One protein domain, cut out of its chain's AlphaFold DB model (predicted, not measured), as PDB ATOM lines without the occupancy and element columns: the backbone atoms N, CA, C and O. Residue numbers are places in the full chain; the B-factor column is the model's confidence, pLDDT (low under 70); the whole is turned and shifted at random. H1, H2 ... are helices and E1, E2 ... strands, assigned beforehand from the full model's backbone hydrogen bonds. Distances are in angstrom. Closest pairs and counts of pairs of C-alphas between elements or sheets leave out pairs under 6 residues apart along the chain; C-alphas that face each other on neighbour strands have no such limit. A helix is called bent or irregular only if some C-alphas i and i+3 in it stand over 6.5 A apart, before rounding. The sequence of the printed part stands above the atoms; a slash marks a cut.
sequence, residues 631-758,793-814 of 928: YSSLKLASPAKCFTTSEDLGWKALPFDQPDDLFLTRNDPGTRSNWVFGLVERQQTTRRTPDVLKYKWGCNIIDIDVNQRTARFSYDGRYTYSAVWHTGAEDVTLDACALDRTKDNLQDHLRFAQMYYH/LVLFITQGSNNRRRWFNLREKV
ATOM      1  N   TYR A 631     167.535 186.646 310.026       90.88
ATOM      2  CA  TYR A 631     166.193 186.593 310.619       90.88
ATOM      3  C   TYR A 631     165.101 186.682 309.543       90.88
ATOM      4  O   TYR A 631     164.265 185.785 309.459       90.88
ATOM      5  N   SER A 632     165.136 187.700 308.674       89.12
ATOM      6  CA  SER A 632     164.150 187.847 307.589       89.12
ATOM      7  C   SER A 632     164.175 186.654 306.621       89.12
ATOM      8  O   SER A 632     163.113 186.123 306.292       89.12
ATOM      9  N   SER A 633     165.360 186.175 306.222       90.81
ATOM     10  CA  SER A 633     165.503 185.016 305.323       90.81
ATOM     11  C   SER A 633     164.969 183.708 305.930       90.81
ATOM     12  O   SER A 633     164.506 182.836 305.200       90.81
ATOM     13  N   LEU A 634     164.978 183.582 307.262       89.00
ATOM     14  CA  LEU A 634     164.437 182.439 308.008       89.00
ATOM     15  C   LEU A 634     162.999 182.655 308.515       89.00
ATOM     16  O   LEU A 634     162.489 181.818 309.257       89.00
ATOM     17  N   LYS A 635     162.330 183.759 308.145       89.12
ATOM     18  CA  LYS A 635     160.992 184.145 308.652       89.12
ATOM     19  C   LYS A 635     160.938 184.307 310.187       89.12
ATOM     20  O   LYS A 635     159.896 184.104 310.808       89.12
ATOM     21  N   LEU A 636     162.064 184.676 310.792       88.12
ATOM     22  CA  LEU A 636     162.221 185.015 312.207       88.12
ATOM     23  C   LEU A 636     162.096 186.541 312.406       88.12
ATOM     24  O   LEU A 636     162.272 187.329 311.475       88.12
ATOM     25  N   ALA A 637     161.803 186.981 313.629       82.44
ATOM     26  CA  ALA A 637     161.676 188.397 313.971       82.44
ATOM     27  C   ALA A 637     163.054 189.088 314.002       82.44
ATOM     28  O   ALA A 637     163.922 188.731 314.799       82.44
ATOM     29  N   SER A 638     163.253 190.086 313.133       79.44
ATOM     30  CA  SER A 638     164.536 190.791 312.978       79.44
ATOM     31  C   SER A 638     164.737 191.870 314.064       79.44
ATOM     32  O   SER A 638     163.887 192.759 314.185       79.44
ATOM     33  N   PRO A 639     165.851 191.853 314.830       64.38
ATOM     34  CA  PRO A 639     166.027 192.667 316.035       64.38
ATOM     35  C   PRO A 639     165.755 194.165 315.866       64.38
ATOM     36  O   PRO A 639     164.953 194.769 316.583       64.38
ATOM     37  N   ALA A 640     166.396 194.764 314.861       63.34
ATOM     38  CA  ALA A 640     166.490 196.212 314.691       63.34
ATOM     39  C   ALA A 640     165.158 196.912 314.347       63.34
ATOM     40  O   ALA A 640     165.118 198.138 314.274       63.34
ATOM     41  N   LYS A 641     164.077 196.151 314.123       66.06
ATOM     42  CA  LYS A 641     162.732 196.658 313.794       66.06
ATOM     43  C   LYS A 641     161.738 196.550 314.959       66.06
ATOM     44  O   LYS A 641     160.654 197.121 314.869       66.06
ATOM     45  N   CYS A 642     162.066 195.787 316.004       59.56
ATOM     46  CA  CYS A 642     161.051 195.110 316.816       59.56
ATOM     47  C   CYS A 642     160.995 195.513 318.297       59.56
ATOM     48  O   CYS A 642     159.961 195.302 318.924       59.56
ATOM     49  N   PHE A 643     162.066 196.075 318.867       71.62
ATOM     50  CA  PHE A 643     162.157 196.311 320.313       71.62
ATOM     51  C   PHE A 643     162.292 197.790 320.687       71.62
ATOM     52  O   PHE A 643     163.081 198.545 320.120       71.62
ATOM     53  N   THR A 644     161.532 198.154 321.713       67.25
ATOM     54  CA  THR A 644     161.504 199.435 322.423       67.25
ATOM     55  C   THR A 644     162.079 199.327 323.838       67.25
ATOM     56  O   THR A 644     162.703 200.277 324.300       67.25
ATOM     57  N   THR A 645     161.940 198.171 324.500       69.31
ATOM     58  CA  THR A 645     162.426 197.896 325.863       69.31
ATOM     59  C   THR A 645     163.276 196.622 325.896       69.31
ATOM     60  O   THR A 645     162.917 195.597 326.471       69.31
ATOM     61  N   SER A 646     164.456 196.671 325.266       70.88
ATOM     62  CA  SER A 646     165.368 195.511 325.193       70.88
ATOM     63  C   SER A 646     165.862 195.001 326.560       70.88
ATOM     64  O   SER A 646     166.339 193.873 326.646       70.88
ATOM     65  N   GLU A 647     165.724 195.793 327.628       67.44
ATOM     66  CA  GLU A 647     166.003 195.403 329.017       67.44
ATOM     67  C   GLU A 647     165.052 194.340 329.565       67.44
ATOM     68  O   GLU A 647     165.486 193.537 330.395       67.44
ATOM     69  N   ASP A 648     163.793 194.306 329.110       65.69
ATOM     70  CA  ASP A 648     162.779 193.362 329.606       65.69
ATOM     71  C   ASP A 648     163.200 191.902 329.358       65.69
ATOM     72  O   ASP A 648     162.803 190.990 330.081       65.69
ATOM     73  N   LEU A 649     164.049 191.687 328.346       63.38
ATOM     74  CA  LEU A 649     164.653 190.398 328.022       63.38
ATOM     75  C   LEU A 649     165.545 189.858 329.143       63.38
ATOM     76  O   LEU A 649     165.639 188.650 329.312       63.38
ATOM     77  N   GLY A 650     166.265 190.711 329.871       52.94
ATOM     78  CA  GLY A 650     167.451 190.263 330.611       52.94
ATOM     79  C   GLY A 650     167.187 189.499 331.914       52.94
ATOM     80  O   GLY A 650     168.135 189.002 332.505       52.94
ATOM     81  N   TRP A 651     165.942 189.415 332.397       45.50
ATOM     82  CA  TRP A 651     165.629 188.753 333.680       45.50
ATOM     83  C   TRP A 651     165.160 187.309 333.551       45.50
ATOM     84  O   TRP A 651     165.281 186.529 334.490       45.50
ATOM     85  N   LYS A 652     164.572 186.956 332.410       51.28
ATOM     86  CA  LYS A 652     164.021 185.630 332.138       51.28
ATOM     87  C   LYS A 652     164.424 185.291 330.717       51.28
ATOM     88  O   LYS A 652     164.128 186.064 329.805       51.28
ATOM     89  N   ALA A 653     165.095 184.154 330.523       53.03
ATOM     90  CA  ALA A 653     165.291 183.615 329.181       53.03
ATOM     91  C   ALA A 653     163.922 183.617 328.488       53.03
ATOM     92  O   ALA A 653     162.956 183.124 329.080       53.03
ATOM     93  N   LEU A 654     163.826 184.272 327.317       60.09
ATOM     94  CA  LEU A 654     162.537 184.537 326.658       60.09
ATOM     95  C   LEU A 654     161.721 183.247 326.658       60.09
ATOM     96  O   LEU A 654     162.298 182.253 326.217       60.09
ATOM     97  N   PRO A 655     160.467 183.213 327.169       55.25
ATOM     98  CA  PRO A 655     159.891 181.963 327.640       55.25
ATOM     99  C   PRO A 655     159.992 180.896 326.564       55.25
ATOM    100  O   PRO A 655     159.401 181.023 325.484       55.25
ATOM    101  N   PHE A 656     160.836 179.909 326.851       58.00
ATOM    102  CA  PHE A 656     161.071 178.793 325.968       58.00
ATOM    103  C   PHE A 656     159.859 177.891 326.137       58.00
ATOM    104  O   PHE A 656     159.844 176.990 326.973       58.00
ATOM    105  N   ASP A 657     158.808 178.223 325.382       55.78
ATOM    106  CA  ASP A 657     157.793 177.277 324.951       55.78
ATOM    107  C   ASP A 657     158.594 176.072 324.407       55.78
ATOM    108  O   ASP A 657     159.095 176.141 323.281       55.78
ATOM    109  N   GLN A 658     158.843 175.052 325.245       53.44
ATOM    110  CA  GLN A 658     159.691 173.920 324.867       53.44
ATOM    111  C   GLN A 658     159.115 173.344 323.571       53.44
ATOM    112  O   GLN A 658     157.909 173.095 323.534       53.44
ATOM    113  N   PRO A 659     159.919 173.171 322.503       54.88
ATOM    114  CA  PRO A 659     159.445 172.478 321.322       54.88
ATOM    115  C   PRO A 659     159.053 171.087 321.810       54.88
ATOM    116  O   PRO A 659     159.916 170.367 322.312       54.88
ATOM    117  N   ASP A 660     157.755 170.779 321.729       52.69
ATOM    118  CA  ASP A 660     157.141 169.573 322.288       52.69
ATOM    119  C   ASP A 660     158.034 168.347 322.054       52.69
ATOM    120  O   ASP A 660     158.596 168.213 320.968       52.69
ATOM    121  N   ASP A 661     158.149 167.408 323.001       53.84
ATOM    122  CA  ASP A 661     159.078 166.262 322.874       53.84
ATOM    123  C   ASP A 661     158.896 165.442 321.571       53.84
ATOM    124  O   ASP A 661     159.806 164.743 321.117       53.84
ATOM    125  N   LEU A 662     157.746 165.603 320.907       51.78
ATOM    126  CA  LEU A 662     157.463 165.270 319.504       51.78
ATOM    127  C   LEU A 662     158.597 165.647 318.518       51.78
ATOM    128  O   LEU A 662     158.927 164.859 317.632       51.78
ATOM    129  N   PHE A 663     159.230 166.814 318.668       62.69
ATOM    130  CA  PHE A 663     160.326 167.290 317.813       62.69
ATOM    131  C   PHE A 663     161.627 166.488 317.998       62.69
ATOM    132  O   PHE A 663     162.366 166.295 317.035       62.69
ATOM    133  N   LEU A 664     161.902 165.983 319.208       60.69
ATOM    134  CA  LEU A 664     163.083 165.154 319.505       60.69
ATOM    135  C   LEU A 664     162.833 163.645 319.344       60.69
ATOM    136  O   LEU A 664     163.786 162.861 319.363       60.69
ATOM    137  N   THR A 665     161.571 163.235 319.194       61.03
ATOM    138  CA  THR A 665     161.152 161.829 319.066       61.03
ATOM    139  C   THR A 665     160.813 161.410 317.636       61.03
ATOM    140  O   THR A 665     160.845 160.210 317.352       61.03
ATOM    141  N   ARG A 666     160.582 162.355 316.709       62.34
ATOM    142  CA  ARG A 666     160.372 162.095 315.270       62.34
ATOM    143  C   ARG A 666     161.673 161.705 314.545       62.34
ATOM    144  O   ARG A 666     162.140 162.389 313.640       62.34
ATOM    145  N   ASN A 667     162.251 160.582 314.963       57.28
ATOM    146  CA  ASN A 667     163.431 159.965 314.368       57.28
ATOM    147  C   ASN A 667     163.065 159.294 313.033       57.28
ATOM    148  O   ASN A 667     162.873 158.081 312.987       57.28
ATOM    149  N   ASP A 668     162.972 160.071 311.954       72.69
ATOM    150  CA  ASP A 668     163.060 159.519 310.599       72.69
ATOM    151  C   ASP A 668     164.552 159.281 310.280       72.69
ATOM    152  O   ASP A 668     165.315 160.248 310.172       72.69
ATOM    153  N   PRO A 669     165.032 158.021 310.224       64.19
ATOM    154  CA  PRO A 669     166.462 157.716 310.296       64.19
ATOM    155  C   PRO A 669     167.269 158.131 309.054       64.19
ATOM    156  O   PRO A 669     168.494 158.009 309.070       64.19
ATOM    157  N   GLY A 670     166.618 158.619 307.990       71.62
ATOM    158  CA  GLY A 670     167.286 159.173 306.809       71.62
ATOM    159  C   GLY A 670     167.486 160.696 306.827       71.62
ATOM    160  O   GLY A 670     168.342 161.204 306.100       71.62
ATOM    161  N   THR A 671     166.718 161.453 307.618       72.50
ATOM    162  CA  THR A 671     166.572 162.905 307.406       72.50
ATOM    163  C   THR A 671     167.501 163.738 308.296       72.50
ATOM    164  O   THR A 671     167.224 163.955 309.480       72.50
ATOM    165  N   ARG A 672     168.577 164.294 307.711       74.00
ATOM    166  CA  ARG A 672     169.369 165.368 308.347       74.00
ATOM    167  C   ARG A 672     168.428 166.507 308.754       74.00
ATOM    168  O   ARG A 672     167.840 167.159 307.899       74.00
ATOM    169  N   SER A 673     168.290 166.732 310.055       83.06
ATOM    170  CA  SER A 673     167.333 167.692 310.608       83.06
ATOM    171  C   SER A 673     168.090 168.733 311.422       83.06
ATOM    172  O   SER A 673     168.265 168.575 312.630       83.06
ATOM    173  N   ASN A 674     168.587 169.773 310.748       93.06
ATOM    174  CA  ASN A 674     169.279 170.876 311.408       93.06
ATOM    175  C   ASN A 674     168.249 171.942 311.799       93.06
ATOM    176  O   ASN A 674     167.555 172.481 310.935       93.06
ATOM    177  N   TRP A 675     168.142 172.245 313.092       93.62
ATOM    178  CA  TRP A 675     167.129 173.164 313.616       93.62
ATOM    179  C   TRP A 675     167.776 174.487 314.004       93.62
ATOM    180  O   TRP A 675     168.676 174.507 314.843       93.62
ATOM    181  N   VAL A 676     167.304 175.590 313.425       95.31
ATOM    182  CA  VAL A 676     167.726 176.944 313.798       95.31
ATOM    183  C   VAL A 676     166.645 177.623 314.622       95.31
ATOM    184  O   VAL A 676     165.498 177.734 314.191       95.31
ATOM    185  N   PHE A 677     167.036 178.103 315.798       94.38
ATOM    186  CA  PHE A 677     166.217 178.816 316.761       94.38
ATOM    187  C   PHE A 677     166.562 180.308 316.745       94.38
ATOM    188  O   PHE A 677     167.731 180.706 316.735       94.38
ATOM    189  N   GLY A 678     165.529 181.139 316.799       93.19
ATOM    190  CA  GLY A 678     165.637 182.590 316.900       93.19
ATOM    191  C   GLY A 678     164.344 183.188 317.433       93.19
ATOM    192  O   GLY A 678     163.424 182.457 317.803       93.19
ATOM    193  N   LEU A 679     164.260 184.517 317.496       89.31
ATOM    194  CA  LEU A 679     163.054 185.160 318.010       89.31
ATOM    195  C   LEU A 679     161.917 185.100 316.984       89.31
ATOM    196  O   LEU A 679     162.142 185.254 315.787       89.31
ATOM    197  N   VAL A 680     160.688 184.921 317.459       88.69
ATOM    198  CA  VAL A 680     159.445 185.055 316.687       88.69
ATOM    199  C   VAL A 680     158.419 185.845 317.497       88.69
ATOM    200  O   VAL A 680     158.420 185.798 318.729       88.69
ATOM    201  N   GLU A 681     157.549 186.589 316.818       87.38
ATOM    202  CA  GLU A 681     156.459 187.337 317.456       87.38
ATOM    203  C   GLU A 681     155.294 186.396 317.811       87.38
ATOM    204  O   GLU A 681     154.937 185.501 317.039       87.38
ATOM    205  N   ARG A 682     154.689 186.569 318.991       86.56
ATOM    206  CA  ARG A 682     153.521 185.792 319.425       86.56
ATOM    207  C   ARG A 682     152.265 186.374 318.761       86.56
ATOM    208  O   ARG A 682     151.935 187.535 318.955       86.56
ATOM    209  N   GLN A 683     151.504 185.543 318.045       83.75
ATOM    210  CA  GLN A 683     150.373 185.933 317.173       83.75
ATOM    211  C   GLN A 683     149.156 186.617 317.854       83.75
ATOM    212  O   GLN A 683     148.124 186.804 317.218       83.75
ATOM    213  N   GLN A 684     149.232 186.970 319.140       80.19
ATOM    214  CA  GLN A 684     148.131 187.554 319.924       80.19
ATOM    215  C   GLN A 684     148.556 188.800 320.726       80.19
ATOM    216  O   GLN A 684     147.887 189.195 321.680       80.19
ATOM    217  N   THR A 685     149.684 189.425 320.377       80.44
ATOM    218  CA  THR A 685     150.240 190.545 321.149       80.44
ATOM    219  C   THR A 685     149.779 191.898 320.621       80.44
ATOM    220  O   THR A 685     149.584 192.099 319.425       80.44
ATOM    221  N   THR A 686     149.594 192.861 321.523       82.31
ATOM    222  CA  THR A 686     149.137 194.212 321.167       82.31
ATOM    223  C   THR A 686     150.327 195.162 321.041       82.31
ATOM    224  O   THR A 686     151.370 194.944 321.658       82.31
ATOM    225  N   ARG A 687     150.152 196.312 320.369       73.88
ATOM    226  CA  ARG A 687     151.160 197.396 320.376       73.88
ATOM    227  C   ARG A 687     151.543 197.891 321.791       73.88
ATOM    228  O   ARG A 687     152.556 198.564 321.916       73.88
ATOM    229  N   ARG A 688     150.756 197.588 322.839       77.19
ATOM    230  CA  ARG A 688     151.047 197.939 324.247       77.19
ATOM    231  C   ARG A 688     151.699 196.815 325.060       77.19
ATOM    232  O   ARG A 688     152.061 197.046 326.208       77.19
ATOM    233  N   THR A 689     151.794 195.604 324.519       77.31
ATOM    234  CA  THR A 689     152.411 194.466 325.208       77.31
ATOM    235  C   THR A 689     153.923 194.725 325.353       77.31
ATOM    236  O   THR A 689     154.537 195.062 324.340       77.31
ATOM    237  N   PRO A 690     154.538 194.604 326.551       77.12
ATOM    238  CA  PRO A 690     155.991 194.729 326.733       77.12
ATOM    239  C   PRO A 690     156.762 193.745 325.851       77.12
ATOM    240  O   PRO A 690     156.249 192.665 325.556       77.12
ATOM    241  N   ASP A 691     157.979 194.078 325.422       75.00
ATOM    242  CA  ASP A 691     158.623 193.324 324.339       75.00
ATOM    243  C   ASP A 691     159.002 191.885 324.741       75.00
ATOM    244  O   ASP A 691     158.836 190.962 323.945       75.00
ATOM    245  N   VAL A 692     159.344 191.636 326.013       76.12
ATOM    246  CA  VAL A 692     159.521 190.264 326.545       76.12
ATOM    247  C   VAL A 692     158.250 189.400 326.461       76.12
ATOM    248  O   VAL A 692     158.326 188.174 326.449       76.12
ATOM    249  N   LEU A 693     157.072 190.030 326.379       80.56
ATOM    250  CA  LEU A 693     155.784 189.366 326.165       80.56
ATOM    251  C   LEU A 693     155.319 189.419 324.700       80.56
ATOM    252  O   LEU A 693     154.405 188.676 324.347       80.56
ATOM    253  N   LYS A 694     155.927 190.257 323.843       84.25
ATOM    254  CA  LYS A 694     155.707 190.225 322.388       84.25
ATOM    255  C   LYS A 694     156.345 188.995 321.749       84.25
ATOM    256  O   LYS A 694     155.738 188.366 320.886       84.25
ATOM    257  N   TYR A 695     157.558 188.650 322.170       85.50
ATOM    258  CA  TYR A 695     158.383 187.656 321.489       85.50
ATOM    259  C   TYR A 695     158.480 186.322 322.245       85.50
ATOM    260  O   TYR A 695     158.061 186.172 323.399       85.50
ATOM    261  N   LYS A 696     159.005 185.313 321.553       87.81
ATOM    262  CA  LYS A 696     159.468 184.037 322.107       87.81
ATOM    263  C   LYS A 696     160.553 183.440 321.225       87.81
ATOM    264  O   LYS A 696     160.775 183.933 320.121       87.81
ATOM    265  N   TRP A 697     161.167 182.349 321.663       88.56
ATOM    266  CA  TRP A 697     161.923 181.501 320.746       88.56
ATOM    267  C   TRP A 697     160.968 180.720 319.838       88.56
ATOM    268  O   TRP A 697     159.974 180.148 320.288       88.56
ATOM    269  N   GLY A 698     161.276 180.712 318.547       89.69
ATOM    270  CA  GLY A 698     160.722 179.802 317.549       89.69
ATOM    271  C   GLY A 698     161.861 179.075 316.843       89.69
ATOM    272  O   GLY A 698     163.028 179.435 317.018       89.69
ATOM    273  N   CYS A 699     161.537 178.060 316.046       91.38
ATOM    274  CA  CYS A 699     162.527 177.321 315.267       91.38
ATOM    275  C   CYS A 699     162.061 177.047 313.835       91.38
ATOM    276  O   CYS A 699     160.865 177.007 313.557       91.38
ATOM    277  N   ASN A 700     163.030 176.848 312.943       92.12
ATOM    278  CA  ASN A 700     162.846 176.383 311.571       92.12
ATOM    279  C   ASN A 700     163.880 175.291 311.259       92.12
ATOM    280  O   ASN A 700     164.971 175.287 311.832       92.12
ATOM    281  N   ILE A 701     163.560 174.393 310.328       91.69
ATOM    282  CA  ILE A 701     164.524 173.434 309.768       91.69
ATOM    283  C   ILE A 701     165.260 174.108 308.603       91.69
ATOM    284  O   ILE A 701     164.617 174.767 307.785       91.69
ATOM    285  N   ILE A 702     166.577 173.912 308.502       94.12
ATOM    286  CA  ILE A 702     167.372 174.272 307.317       94.12
ATOM    287  C   ILE A 702     168.341 173.156 306.921       94.12
ATOM    288  O   ILE A 702     168.719 172.321 307.745       94.12
ATOM    289  N   ASP A 703     168.797 173.179 305.670       94.25
ATOM    290  CA  ASP A 703     169.944 172.380 305.241       94.25
ATOM    291  C   ASP A 703     171.236 173.195 305.386       94.25
ATOM    292  O   ASP A 703     171.400 174.246 304.766       94.25
ATOM    293  N   ILE A 704     172.127 172.764 306.277       95.50
ATOM    294  CA  ILE A 704     173.352 173.491 306.612       95.50
ATOM    295  C   ILE A 704     174.467 172.517 306.985       95.50
ATOM    296  O   ILE A 704     174.321 171.716 307.911       95.50
ATOM    297  N   ASP A 705     175.604 172.614 306.297       95.31
ATOM    298  CA  ASP A 705     176.802 171.841 306.626       95.31
ATOM    299  C   ASP A 705     177.810 172.710 307.396       95.31
ATOM    300  O   ASP A 705     178.199 173.800 306.969       95.31
ATOM    301  N   VAL A 706     178.248 172.221 308.564       96.06
ATOM    302  CA  VAL A 706     179.237 172.888 309.430       96.06
ATOM    303  C   VAL A 706     180.543 172.101 309.426       96.06
ATOM    304  O   VAL A 706     180.608 170.963 309.905       96.06
ATOM    305  N   ASN A 707     181.616 172.724 308.934       96.25
ATOM    306  CA  ASN A 707     182.933 172.106 308.827       96.25
ATOM    307  C   ASN A 707     183.657 172.059 310.184       96.25
ATOM    308  O   ASN A 707     184.593 172.811 310.451       96.25
ATOM    309  N   GLN A 708     183.249 171.116 311.034       94.12
ATOM    310  CA  GLN A 708     183.834 170.882 312.359       94.12
ATOM    311  C   GLN A 708     185.283 170.342 312.339       94.12
ATOM    312  O   GLN A 708     185.854 170.120 313.406       94.12
ATOM    313  N   ARG A 709     185.898 170.114 311.164       95.12
ATOM    314  CA  ARG A 709     187.272 169.577 311.065       95.12
ATOM    315  C   ARG A 709     188.334 170.596 311.478       95.12
ATOM    316  O   ARG A 709     189.326 170.214 312.089       95.12
ATOM    317  N   THR A 710     188.109 171.874 311.170       94.94
ATOM    318  CA  THR A 710     189.078 172.953 311.397       94.94
ATOM    319  C   THR A 710     188.346 174.199 311.884       94.94
ATOM    320  O   THR A 710     187.561 174.788 311.142       94.94
ATOM    321  N   ALA A 711     188.601 174.618 313.125       96.62
ATOM    322  CA  ALA A 711     188.120 175.910 313.605       96.62
ATOM    323  C   ALA A 711     188.904 177.039 312.908       96.62
ATOM    324  O   ALA A 711     190.132 176.988 312.846       96.62
ATOM    325  N   ARG A 712     188.207 178.062 312.403       95.62
ATOM    326  CA  ARG A 712     188.815 179.272 311.818       95.62
ATOM    327  C   ARG A 712     189.583 180.069 312.874       95.62
ATOM    328  O   ARG A 712     190.641 180.622 312.594       95.62
ATOM    329  N   PHE A 713     189.021 180.143 314.079       95.44
ATOM    330  CA  PHE A 713     189.608 180.762 315.264       95.44
ATOM    331  C   PHE A 713     188.877 180.286 316.528       95.44
ATOM    332  O   PHE A 713     187.743 179.804 316.467       95.44
ATOM    333  N   SER A 714     189.529 180.440 317.680       93.69
ATOM    334  CA  SER A 714     188.953 180.195 319.002       93.69
ATOM    335  C   SER A 714     189.285 181.337 319.963       93.69
ATOM    336  O   SER A 714     190.360 181.935 319.879       93.69
ATOM    337  N   TYR A 715     188.347 181.644 320.860       89.69
ATOM    338  CA  TYR A 715     188.438 182.714 321.856       89.69
ATOM    339  C   TYR A 715     187.666 182.302 323.113       89.69
ATOM    340  O   TYR A 715     186.481 182.009 323.014       89.69
ATOM    341  N   ASP A 716     188.318 182.280 324.279       87.06
ATOM    342  CA  ASP A 716     187.689 181.970 325.579       87.06
ATOM    343  C   ASP A 716     186.734 180.754 325.538       87.06
ATOM    344  O   ASP A 716     185.513 180.872 325.626       87.06
ATOM    345  N   GLY A 717     187.289 179.570 325.249       88.94
ATOM    346  CA  GLY A 717     186.537 178.310 325.147       88.94
ATOM    347  C   GLY A 717     185.566 178.188 323.960       88.94
ATOM    348  O   GLY A 717     185.063 177.093 323.714       88.94
ATOM    349  N   ARG A 718     185.314 179.260 323.197       93.81
ATOM    350  CA  ARG A 718     184.502 179.247 321.967       93.81
ATOM    351  C   ARG A 718     185.346 178.841 320.764       93.81
ATOM    352  O   ARG A 718     186.489 179.278 320.634       93.81
ATOM    353  N   TYR A 719     184.759 178.082 319.841       96.38
ATOM    354  CA  TYR A 719     185.399 177.619 318.605       96.38
ATOM    355  C   TYR A 719     184.516 177.961 317.402       96.38
ATOM    356  O   TYR A 719     183.402 177.455 317.292       96.38
ATOM    357  N   THR A 720     185.002 178.805 316.491       97.25
ATOM    358  CA  THR A 720     184.243 179.204 315.293       97.25
ATOM    359  C   THR A 720     184.644 178.355 314.094       97.25
ATOM    360  O   THR A 720     185.817 178.300 313.730       97.25
ATOM    361  N   TYR A 721     183.666 177.711 313.463       97.50
ATOM    362  CA  TYR A 721     183.816 176.875 312.272       97.50
ATOM    363  C   TYR A 721     183.154 177.542 311.064       97.50
ATOM    364  O   TYR A 721     182.177 178.268 311.223       97.50
ATOM    365  N   SER A 722     183.637 177.261 309.852       97.44
ATOM    366  CA  SER A 722     182.917 177.677 308.640       97.44
ATOM    367  C   SER A 722     181.654 176.830 308.470       97.44
ATOM    368  O   SER A 722     181.705 175.608 308.629       97.44
ATOM    369  N   ALA A 723     180.556 177.470 308.083       97.38
ATOM    370  CA  ALA A 723     179.293 176.831 307.739       97.38
ATOM    371  C   ALA A 723     178.822 177.255 306.339       97.38
ATOM    372  O   ALA A 723     179.218 178.312 305.840       97.38
ATOM    373  N   VAL A 724     177.978 176.438 305.711       97.06
ATOM    374  CA  VAL A 724     177.314 176.748 304.435       97.06
ATOM    375  C   VAL A 724     175.841 176.386 304.560       97.06
ATOM    376  O   VAL A 724     175.517 175.225 304.791       97.06
ATOM    377  N   TRP A 725     174.964 177.385 304.464       96.31
ATOM    378  CA  TRP A 725     173.513 177.209 304.430       96.31
ATOM    379  C   TRP A 725     173.057 177.113 302.973       96.31
ATOM    380  O   TRP A 725     173.180 178.070 302.208       96.31
ATOM    381  N   HIS A 726     172.516 175.953 302.609       95.12
ATOM    382  CA  HIS A 726     172.002 175.677 301.277       95.12
ATOM    383  C   HIS A 726     170.573 176.227 301.169       95.12
ATOM    384  O   HIS A 726     169.638 175.706 301.780       95.12
ATOM    385  N   THR A 727     170.386 177.312 300.409       92.00
ATOM    386  CA  THR A 727     169.056 177.940 300.230       92.00
ATOM    387  C   THR A 727     168.267 177.366 299.048       92.00
ATOM    388  O   THR A 727     167.119 177.748 298.825       92.00
ATOM    389  N   GLY A 728     168.881 176.475 298.264       90.94
ATOM    390  CA  GLY A 728     168.345 175.944 297.006       90.94
ATOM    391  C   GLY A 728     168.541 176.866 295.795       90.94
ATOM    392  O   GLY A 728     168.559 176.371 294.672       90.94
ATOM    393  N   ALA A 729     168.737 178.171 296.013       88.06
ATOM    394  CA  ALA A 729     169.144 179.126 294.979       88.06
ATOM    395  C   ALA A 729     170.654 179.414 295.034       88.06
ATOM    396  O   ALA A 729     171.338 179.309 294.020       88.06
ATOM    397  N   GLU A 730     171.175 179.734 296.223       94.06
ATOM    398  CA  GLU A 730     172.590 180.050 296.462       94.06
ATOM    399  C   GLU A 730     173.098 179.468 297.796       94.06
ATOM    400  O   GLU A 730     172.331 179.262 298.746       94.06
ATOM    401  N   ASP A 731     174.410 179.241 297.881       95.25
ATOM    402  CA  ASP A 731     175.100 178.752 299.078       95.25
ATOM    403  C   ASP A 731     175.561 179.919 299.965       95.25
ATOM    404  O   ASP A 731     176.555 180.600 299.694       95.25
ATOM    405  N   VAL A 732     174.852 180.142 301.072       95.69
ATOM    406  CA  VAL A 732     175.144 181.232 302.008       95.69
ATOM    407  C   VAL A 732     176.218 180.784 302.999       95.69
ATOM    408  O   VAL A 732     175.957 180.020 303.929       95.69
ATOM    409  N   THR A 733     177.451 181.267 302.828       96.38
ATOM    410  CA  THR A 733     178.543 180.928 303.754       96.38
ATOM    411  C   THR A 733     178.451 181.732 305.056       96.38
ATOM    412  O   THR A 733     178.485 182.962 305.022       96.38
ATOM    413  N   LEU A 734     178.393 181.035 306.191       97.12
ATOM    414  CA  LEU A 734     178.215 181.571 307.547       97.12
ATOM    415  C   LEU A 734     179.387 181.170 308.463       97.12
ATOM    416  O   LEU A 734     180.205 180.318 308.109       97.12
ATOM    417  N   ASP A 735     179.439 181.748 309.662       97.38
ATOM    418  CA  ASP A 735     180.282 181.267 310.763       97.38
ATOM    419  C   ASP A 735     179.416 180.579 311.835       97.38
ATOM    420  O   ASP A 735     178.355 181.075 312.207       97.38
ATOM    421  N   ALA A 736     179.870 179.433 312.351       97.62
ATOM    422  CA  ALA A 736     179.192 178.646 313.382       97.62
ATOM    423  C   ALA A 736     180.072 178.529 314.635       97.62
ATOM    424  O   ALA A 736     181.054 177.784 314.662       97.62
ATOM    425  N   CYS A 737     179.721 179.266 315.683       97.44
ATOM    426  CA  CYS A 737     180.433 179.288 316.958       97.44
ATOM    427  C   CYS A 737     179.927 178.172 317.888       97.44
ATOM    428  O   CYS A 737     178.836 178.278 318.442       97.44
ATOM    429  N   ALA A 738     180.716 177.118 318.089       96.88
ATOM    430  CA  ALA A 738     180.473 176.134 319.143       96.88
ATOM    431  C   ALA A 738     181.029 176.620 320.488       96.88
ATOM    432  O   ALA A 738     182.029 177.345 320.533       96.88
ATOM    433  N   LEU A 739     180.424 176.158 321.578       94.81
ATOM    434  CA  LEU A 739     180.929 176.357 322.936       94.81
ATOM    435  C   LEU A 739     181.792 175.165 323.376       94.81
ATOM    436  O   LEU A 739     181.858 174.132 322.693       94.81
ATOM    437  N   ASP A 740     182.469 175.308 324.516       92.44
ATOM    438  CA  ASP A 740     183.137 174.178 325.160       92.44
ATOM    439  C   ASP A 740     182.122 173.076 325.513       92.44
ATOM    440  O   ASP A 740     180.965 173.354 325.820       92.44
ATOM    441  N   ARG A 741     182.561 171.811 325.514       90.19
ATOM    442  CA  ARG A 741     181.689 170.651 325.768       90.19
ATOM    443  C   ARG A 741     180.991 170.680 327.126       90.19
ATOM    444  O   ARG A 741     179.934 170.076 327.255       90.19
ATOM    445  N   THR A 742     181.543 171.370 328.126       88.44
ATOM    446  CA  THR A 742     180.882 171.550 329.430       88.44
ATOM    447  C   THR A 742     179.667 172.485 329.372       88.44
ATOM    448  O   THR A 742     178.873 172.501 330.308       88.44
ATOM    449  N   LYS A 743     179.515 173.253 328.281       87.69
ATOM    450  CA  LYS A 743     178.517 174.324 328.087       87.69
ATOM    451  C   LYS A 743     177.816 174.237 326.715       87.69
ATOM    452  O   LYS A 743     177.111 175.149 326.299       87.69
ATOM    453  N   ASP A 744     177.987 173.111 326.021       91.69
ATOM    454  CA  ASP A 744     177.348 172.726 324.750       91.69
ATOM    455  C   ASP A 744     175.900 172.270 325.008       91.69
ATOM    456  O   ASP A 744     175.530 171.108 324.831       91.69
ATOM    457  N   ASN A 745     175.085 173.190 325.529       91.38
ATOM    458  CA  ASN A 745     173.677 172.973 325.829       91.38
ATOM    459  C   ASN A 745     172.818 174.133 325.308       91.38
ATOM    460  O   ASN A 745     173.245 175.286 325.257       91.38
ATOM    461  N   LEU A 746     171.572 173.818 324.958       90.69
ATOM    462  CA  LEU A 746     170.595 174.769 324.435       90.69
ATOM    463  C   LEU A 746     170.489 176.057 325.265       90.69
ATOM    464  O   LEU A 746     170.465 177.140 324.691       90.69
ATOM    465  N   GLN A 747     170.430 175.957 326.596       88.56
ATOM    466  CA  GLN A 747     170.164 177.104 327.465       88.56
ATOM    467  C   GLN A 747     171.291 178.141 327.401       88.56
ATOM    468  O   GLN A 747     171.005 179.331 327.260       88.56
ATOM    469  N   ASP A 748     172.553 177.704 327.432       89.94
ATOM    470  CA  ASP A 748     173.712 178.588 327.262       89.94
ATOM    471  C   ASP A 748     173.777 179.172 325.842       89.94
ATOM    472  O   ASP A 748     174.015 180.366 325.670       89.94
ATOM    473  N   HIS A 749     173.484 178.375 324.811       93.44
ATOM    474  CA  HIS A 749     173.445 178.863 323.431       93.44
ATOM    475  C   HIS A 749     172.344 179.927 323.200       93.44
ATOM    476  O   HIS A 749     172.602 180.933 322.528       93.44
ATOM    477  N   LEU A 750     171.144 179.755 323.779       91.44
ATOM    478  CA  LEU A 750     170.047 180.741 323.736       91.44
ATOM    479  C   LEU A 750     170.419 182.014 324.503       91.44
ATOM    480  O   LEU A 750     170.263 183.116 323.977       91.44
ATOM    481  N   ARG A 751     170.977 181.861 325.711       88.56
ATOM    482  CA  ARG A 751     171.559 182.944 326.519       88.56
ATOM    483  C   ARG A 751     172.573 183.772 325.718       88.56
ATOM    484  O   ARG A 751     172.498 185.001 325.712       88.56
ATOM    485  N   PHE A 752     173.456 183.117 324.957       91.62
ATOM    486  CA  PHE A 752     174.447 183.793 324.113       91.62
ATOM    487  C   PHE A 752     173.802 184.642 323.012       91.62
ATOM    488  O   PHE A 752     174.179 185.797 322.804       91.62
ATOM    489  N   ALA A 753     172.803 184.083 322.323       93.25
ATOM    490  CA  ALA A 753     172.046 184.796 321.299       93.25
ATOM    491  C   ALA A 753     171.255 185.978 321.891       93.25
ATOM    492  O   ALA A 753     171.237 187.059 321.302       93.25
ATOM    493  N   GLN A 754     170.678 185.814 323.085       90.12
ATOM    494  CA  GLN A 754     169.927 186.848 323.806       90.12
ATOM    495  C   GLN A 754     170.812 188.023 324.260       90.12
ATOM    496  O   GLN A 754     170.386 189.176 324.172       90.12
ATOM    497  N   MET A 755     172.062 187.767 324.662       92.00
ATOM    498  CA  MET A 755     173.044 188.820 324.960       92.00
ATOM    499  C   MET A 755     173.395 189.646 323.708       92.00
ATOM    500  O   MET A 755     173.444 190.873 323.764       92.00
ATOM    501  N   TYR A 756     173.583 188.997 322.554       93.75
ATOM    502  CA  TYR A 756     173.936 189.676 321.294       93.75
ATOM    503  C   TYR A 756     172.761 190.484 320.752       93.75
ATOM    504  O   TYR A 756     172.933 191.613 320.296       93.75
ATOM    505  N   TYR A 757     171.561 189.914 320.868       90.69
ATOM    506  CA  TYR A 757     170.301 190.585 320.596       90.69
ATOM    507  C   TYR A 757     170.193 191.907 321.381       90.69
ATOM    508  O   TYR A 757     169.927 192.965 320.805       90.69
ATOM    509  N   HIS A 758     170.417 191.848 322.699       90.94
ATOM    510  CA  HIS A 758     170.347 193.010 323.585       90.94
ATOM    511  C   HIS A 758     171.415 194.055 323.223       90.94
ATOM    512  O   HIS A 758     171.105 195.240 323.068       90.94
ATOM    513  N   LEU A 793     172.017 183.352 316.010       96.19
ATOM    514  CA  LEU A 793     170.950 182.352 315.962       96.19
ATOM    515  C   LEU A 793     171.474 181.030 316.514       96.19
ATOM    516  O   LEU A 793     172.610 180.663 316.228       96.19
ATOM    517  N   VAL A 794     170.672 180.287 317.270       96.69
ATOM    518  CA  VAL A 794     171.108 178.982 317.794       96.69
ATOM    519  C   VAL A 794     170.836 177.901 316.760       96.69
ATOM    520  O   VAL A 794     169.749 177.845 316.206       96.69
ATOM    521  N   LEU A 795     171.803 177.026 316.515       96.81
ATOM    522  CA  LEU A 795     171.711 175.892 315.603       96.81
ATOM    523  C   LEU A 795     171.913 174.587 316.375       96.81
ATOM    524  O   LEU A 795     172.881 174.444 317.118       96.81
ATOM    525  N   PHE A 796     171.035 173.623 316.130       95.75
ATOM    526  CA  PHE A 796     171.143 172.237 316.572       95.75
ATOM    527  C   PHE A 796     171.427 171.329 315.377       95.75
ATOM    528  O   PHE A 796     170.704 171.385 314.381       95.75
ATOM    529  N   ILE A 797     172.442 170.470 315.488       93.50
ATOM    530  CA  ILE A 797     172.781 169.474 314.463       93.50
ATOM    531  C   ILE A 797     172.715 168.065 315.056       93.50
ATOM    532  O   ILE A 797     173.315 167.789 316.098       93.50
ATOM    533  N   THR A 798     172.051 167.154 314.341       88.56
ATOM    534  CA  THR A 798     172.061 165.703 314.575       88.56
ATOM    535  C   THR A 798     172.973 165.006 313.558       88.56
ATOM    536  O   THR A 798     172.572 164.672 312.444       88.56
ATOM    537  N   GLN A 799     174.242 164.781 313.915       78.56
ATOM    538  CA  GLN A 799     175.235 164.230 312.984       78.56
ATOM    539  C   GLN A 799     175.315 162.692 313.005       78.56
ATOM    540  O   GLN A 799     176.047 162.087 313.796       78.56
ATOM    541  N   GLY A 800     174.614 162.083 312.042       67.81
ATOM    542  CA  GLY A 800     174.829 160.716 311.552       67.81
ATOM    543  C   GLY A 800     174.472 159.580 312.516       67.81
ATOM    544  O   GLY A 800     173.895 159.784 313.582       67.81
ATOM    545  N   SER A 801     174.865 158.357 312.141       64.81
ATOM    546  CA  SER A 801     174.586 157.107 312.875       64.81
ATOM    547  C   SER A 801     175.075 157.097 314.328       64.81
ATOM    548  O   SER A 801     174.510 156.401 315.165       64.81
ATOM    549  N   ASN A 802     176.083 157.911 314.652       74.56
ATOM    550  CA  ASN A 802     176.601 158.077 316.010       74.56
ATOM    551  C   ASN A 802     175.726 158.988 316.902       74.56
ATOM    552  O   ASN A 802     176.133 159.279 318.027       74.56
ATOM    553  N   ASN A 803     174.580 159.480 316.403       72.00
ATOM    554  CA  ASN A 803     173.611 160.337 317.108       72.00
ATOM    555  C   ASN A 803     174.275 161.526 317.839       72.00
ATOM    556  O   ASN A 803     173.899 161.898 318.954       72.00
ATOM    557  N   ARG A 804     175.320 162.111 317.232       85.44
ATOM    558  CA  ARG A 804     176.061 163.219 317.842       85.44
ATOM    559  C   ARG A 804     175.261 164.506 317.710       85.44
ATOM    560  O   ARG A 804     175.224 165.122 316.648       85.44
ATOM    561  N   ARG A 805     174.642 164.883 318.822       90.25
ATOM    562  CA  ARG A 805     173.961 166.156 319.053       90.25
ATOM    563  C   ARG A 805     175.006 167.219 319.406       90.25
ATOM    564  O   ARG A 805     175.838 166.970 320.275       90.25
ATOM    565  N   ARG A 806     174.992 168.360 318.712       94.06
ATOM    566  CA  ARG A 806     175.897 169.508 318.931       94.06
ATOM    567  C   ARG A 806     175.134 170.815 318.744       94.06
ATOM    568  O   ARG A 806     174.309 170.904 317.829       94.06
ATOM    569  N   TRP A 807     175.447 171.814 319.564       96.06
ATOM    570  CA  TRP A 807     174.893 173.160 319.468       96.06
ATOM    571  C   TRP A 807     175.928 174.157 318.922       96.06
ATOM    572  O   TRP A 807     177.137 174.033 319.133       96.06
ATOM    573  N   PHE A 808     175.445 175.161 318.190       97.56
ATOM    574  CA  PHE A 808     176.244 176.249 317.623       97.56
ATOM    575  C   PHE A 808     175.473 177.569 317.699       97.56
ATOM    576  O   PHE A 808     174.247 177.582 317.750       97.56
ATOM    577  N   ASN A 809     176.186 178.688 317.642       97.44
ATOM    578  CA  ASN A 809     175.625 180.002 317.350       97.44
ATOM    579  C   ASN A 809     176.039 180.410 315.931       97.44
ATOM    580  O   ASN A 809     177.222 180.649 315.677       97.44
ATOM    581  N   LEU A 810     175.075 180.455 315.011       97.62
ATOM    582  CA  LEU A 810     175.249 180.939 313.644       97.62
ATOM    583  C   LEU A 810     175.365 182.461 313.611       97.62
ATOM    584  O   LEU A 810     174.634 183.170 314.309       97.62
ATOM    585  N   ARG A 811     176.294 182.932 312.781       96.44
ATOM    586  CA  ARG A 811     176.743 184.319 312.663       96.44
ATOM    587  C   ARG A 811     176.986 184.693 311.204       96.44
ATOM    588  O   ARG A 811     177.277 183.834 310.369       96.44
ATOM    589  N   GLU A 812     176.926 185.992 310.926       94.88
ATOM    590  CA  GLU A 812     177.414 186.563 309.670       94.88
ATOM    591  C   GLU A 812     178.921 186.279 309.548       94.88
ATOM    592  O   GLU A 812     179.675 186.451 310.508       94.88
ATOM    593  N   LYS A 813     179.356 185.778 308.387       94.69
ATOM    594  CA  LYS A 813     180.735 185.324 308.188       94.69
ATOM    595  C   LYS A 813     181.691 186.507 308.071       94.69
ATOM    596  O   LYS A 813     181.574 187.304 307.143       94.69
ATOM    597  N   VAL A 814     182.703 186.560 308.933       94.38
ATOM    598  CA  VAL A 814     183.789 187.548 308.801       94.38
ATOM    599  C   VAL A 814     184.850 187.113 307.801       94.38
ATOM    600  O   VAL A 814     185.110 185.917 307.623       94.38
TER     601      VAL A 814
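What this domain is: This is residues 631 to 758 and 793 to 814 of the 928 residues of the protein "Alpha-type protein kinase domain-containing protein" of Melampsora larici-populina (strain 98AG31 / pathotype 3-4-7) (UniProt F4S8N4). A closed barrel of six antiparallel strands is the core, with the longest helix, H4, packed along its outside over E5. The small helices H1 and H3 sit together near the place where E1 ends and E2 begins, while H2 lies between H1 and E1 along the chain, apart from H1 and not on the barrel. The printed part has 150 residues, with four named helices and six named strands in the order H1 H2 E1 H3 E2 E3 E4 H4 E5 E6; its class is mixed, helices and strands. Round the ring run E1, E2, E3, E4, E6, E5 and back to E1. The whole is compact, with a radius of gyration of the C-alphas of 15.9 A and spans of 47 by 36 by 36 A.

Where its parts are: Residues 631 to 645 hold no named element. H1 is residues 646 to 651, beginning at C-alpha (165.368, 195.511, 325.193); it is irregular, but only just, with C-alphas 648 and 651 6.8 A apart. H2 is residues 662 to 665. E1, residues 674 to 681, is 21.7 A long and bends by 54 degrees at residue 678. H3 is residues 691 to 694. E2, residues 695 to 715, is 30.5 A long and bends by 121 degrees at residue 709. E3 is residues 718 to 726, 24.4 A, and E4 residues 731 to 738, 20.9 A. H4, residues 746 to 758, is 18.3 A long. E5 is residues 793 to 799, 18.9 A, and E6 residues 804 to 812, 24.8 A, ending at C-alpha (177.414, 186.563, 309.670).

How they stand to each other: E2 pairs staggered, with E1 over residues 695 to 702, where N 676 and O 700 are 2.8 A apart, and with E3 over 703 to 715, where N 707 and O 722 are 2.9 A apart. E2, E3 and E4 form a meander, each strand the antiparallel neighbour of the one before; N 721 and O 736 of E3 and E4 are 2.9 A apart. N 809 of E6 and O 737 of E4 are 2.8 A apart. E5 and E6 are a hairpin, with N 795 and O 808 2.8 A apart. E5 and E1 close the ring, with N 677 and O 794 2.8 A apart. H4 is on the barrel, outside it, at a height over the sheet of 7.9 A; it runs along the strands, at 15 degrees to E5 on the local plane. The closest C-alphas of H4 and E5 are those of Ala 753 and Leu 793, 6.0 A apart. H1 touches H4, which touches it with residues 754 to 758 alone, at a shallow tilt of 31 degrees, opposite ways; the closest C-alphas, of Ser 646 and His 758, are 5.8 A apart. H1 touches H3, the closest C-alphas being those of Leu 649 and Val 692, 5.3 A apart. H3 is only just on the barrel, with 5 pairs of C-alphas within 10 A; H1 and H2 are not on it. Every O i to N i+4 pair of H4 is within hydrogen-bond range; H1 has 0 of 2, with 1 of 3 O i to N i+3 pairs, and H2 and H3 are too short for an O i to N i+4 pair.

The domain as a whole: The two C-alphas farthest apart, of Arg 688 and Ser 801, are 48.5 A apart. Residues 759 to 792 are not printed; C-alphas 758 and 793 are 13.1 A apart across this cut. Of the links that are printed whole, none is long. Mean pLDDT of the printed part is 83.7; 30 residues are under 70, among them 647 to 667.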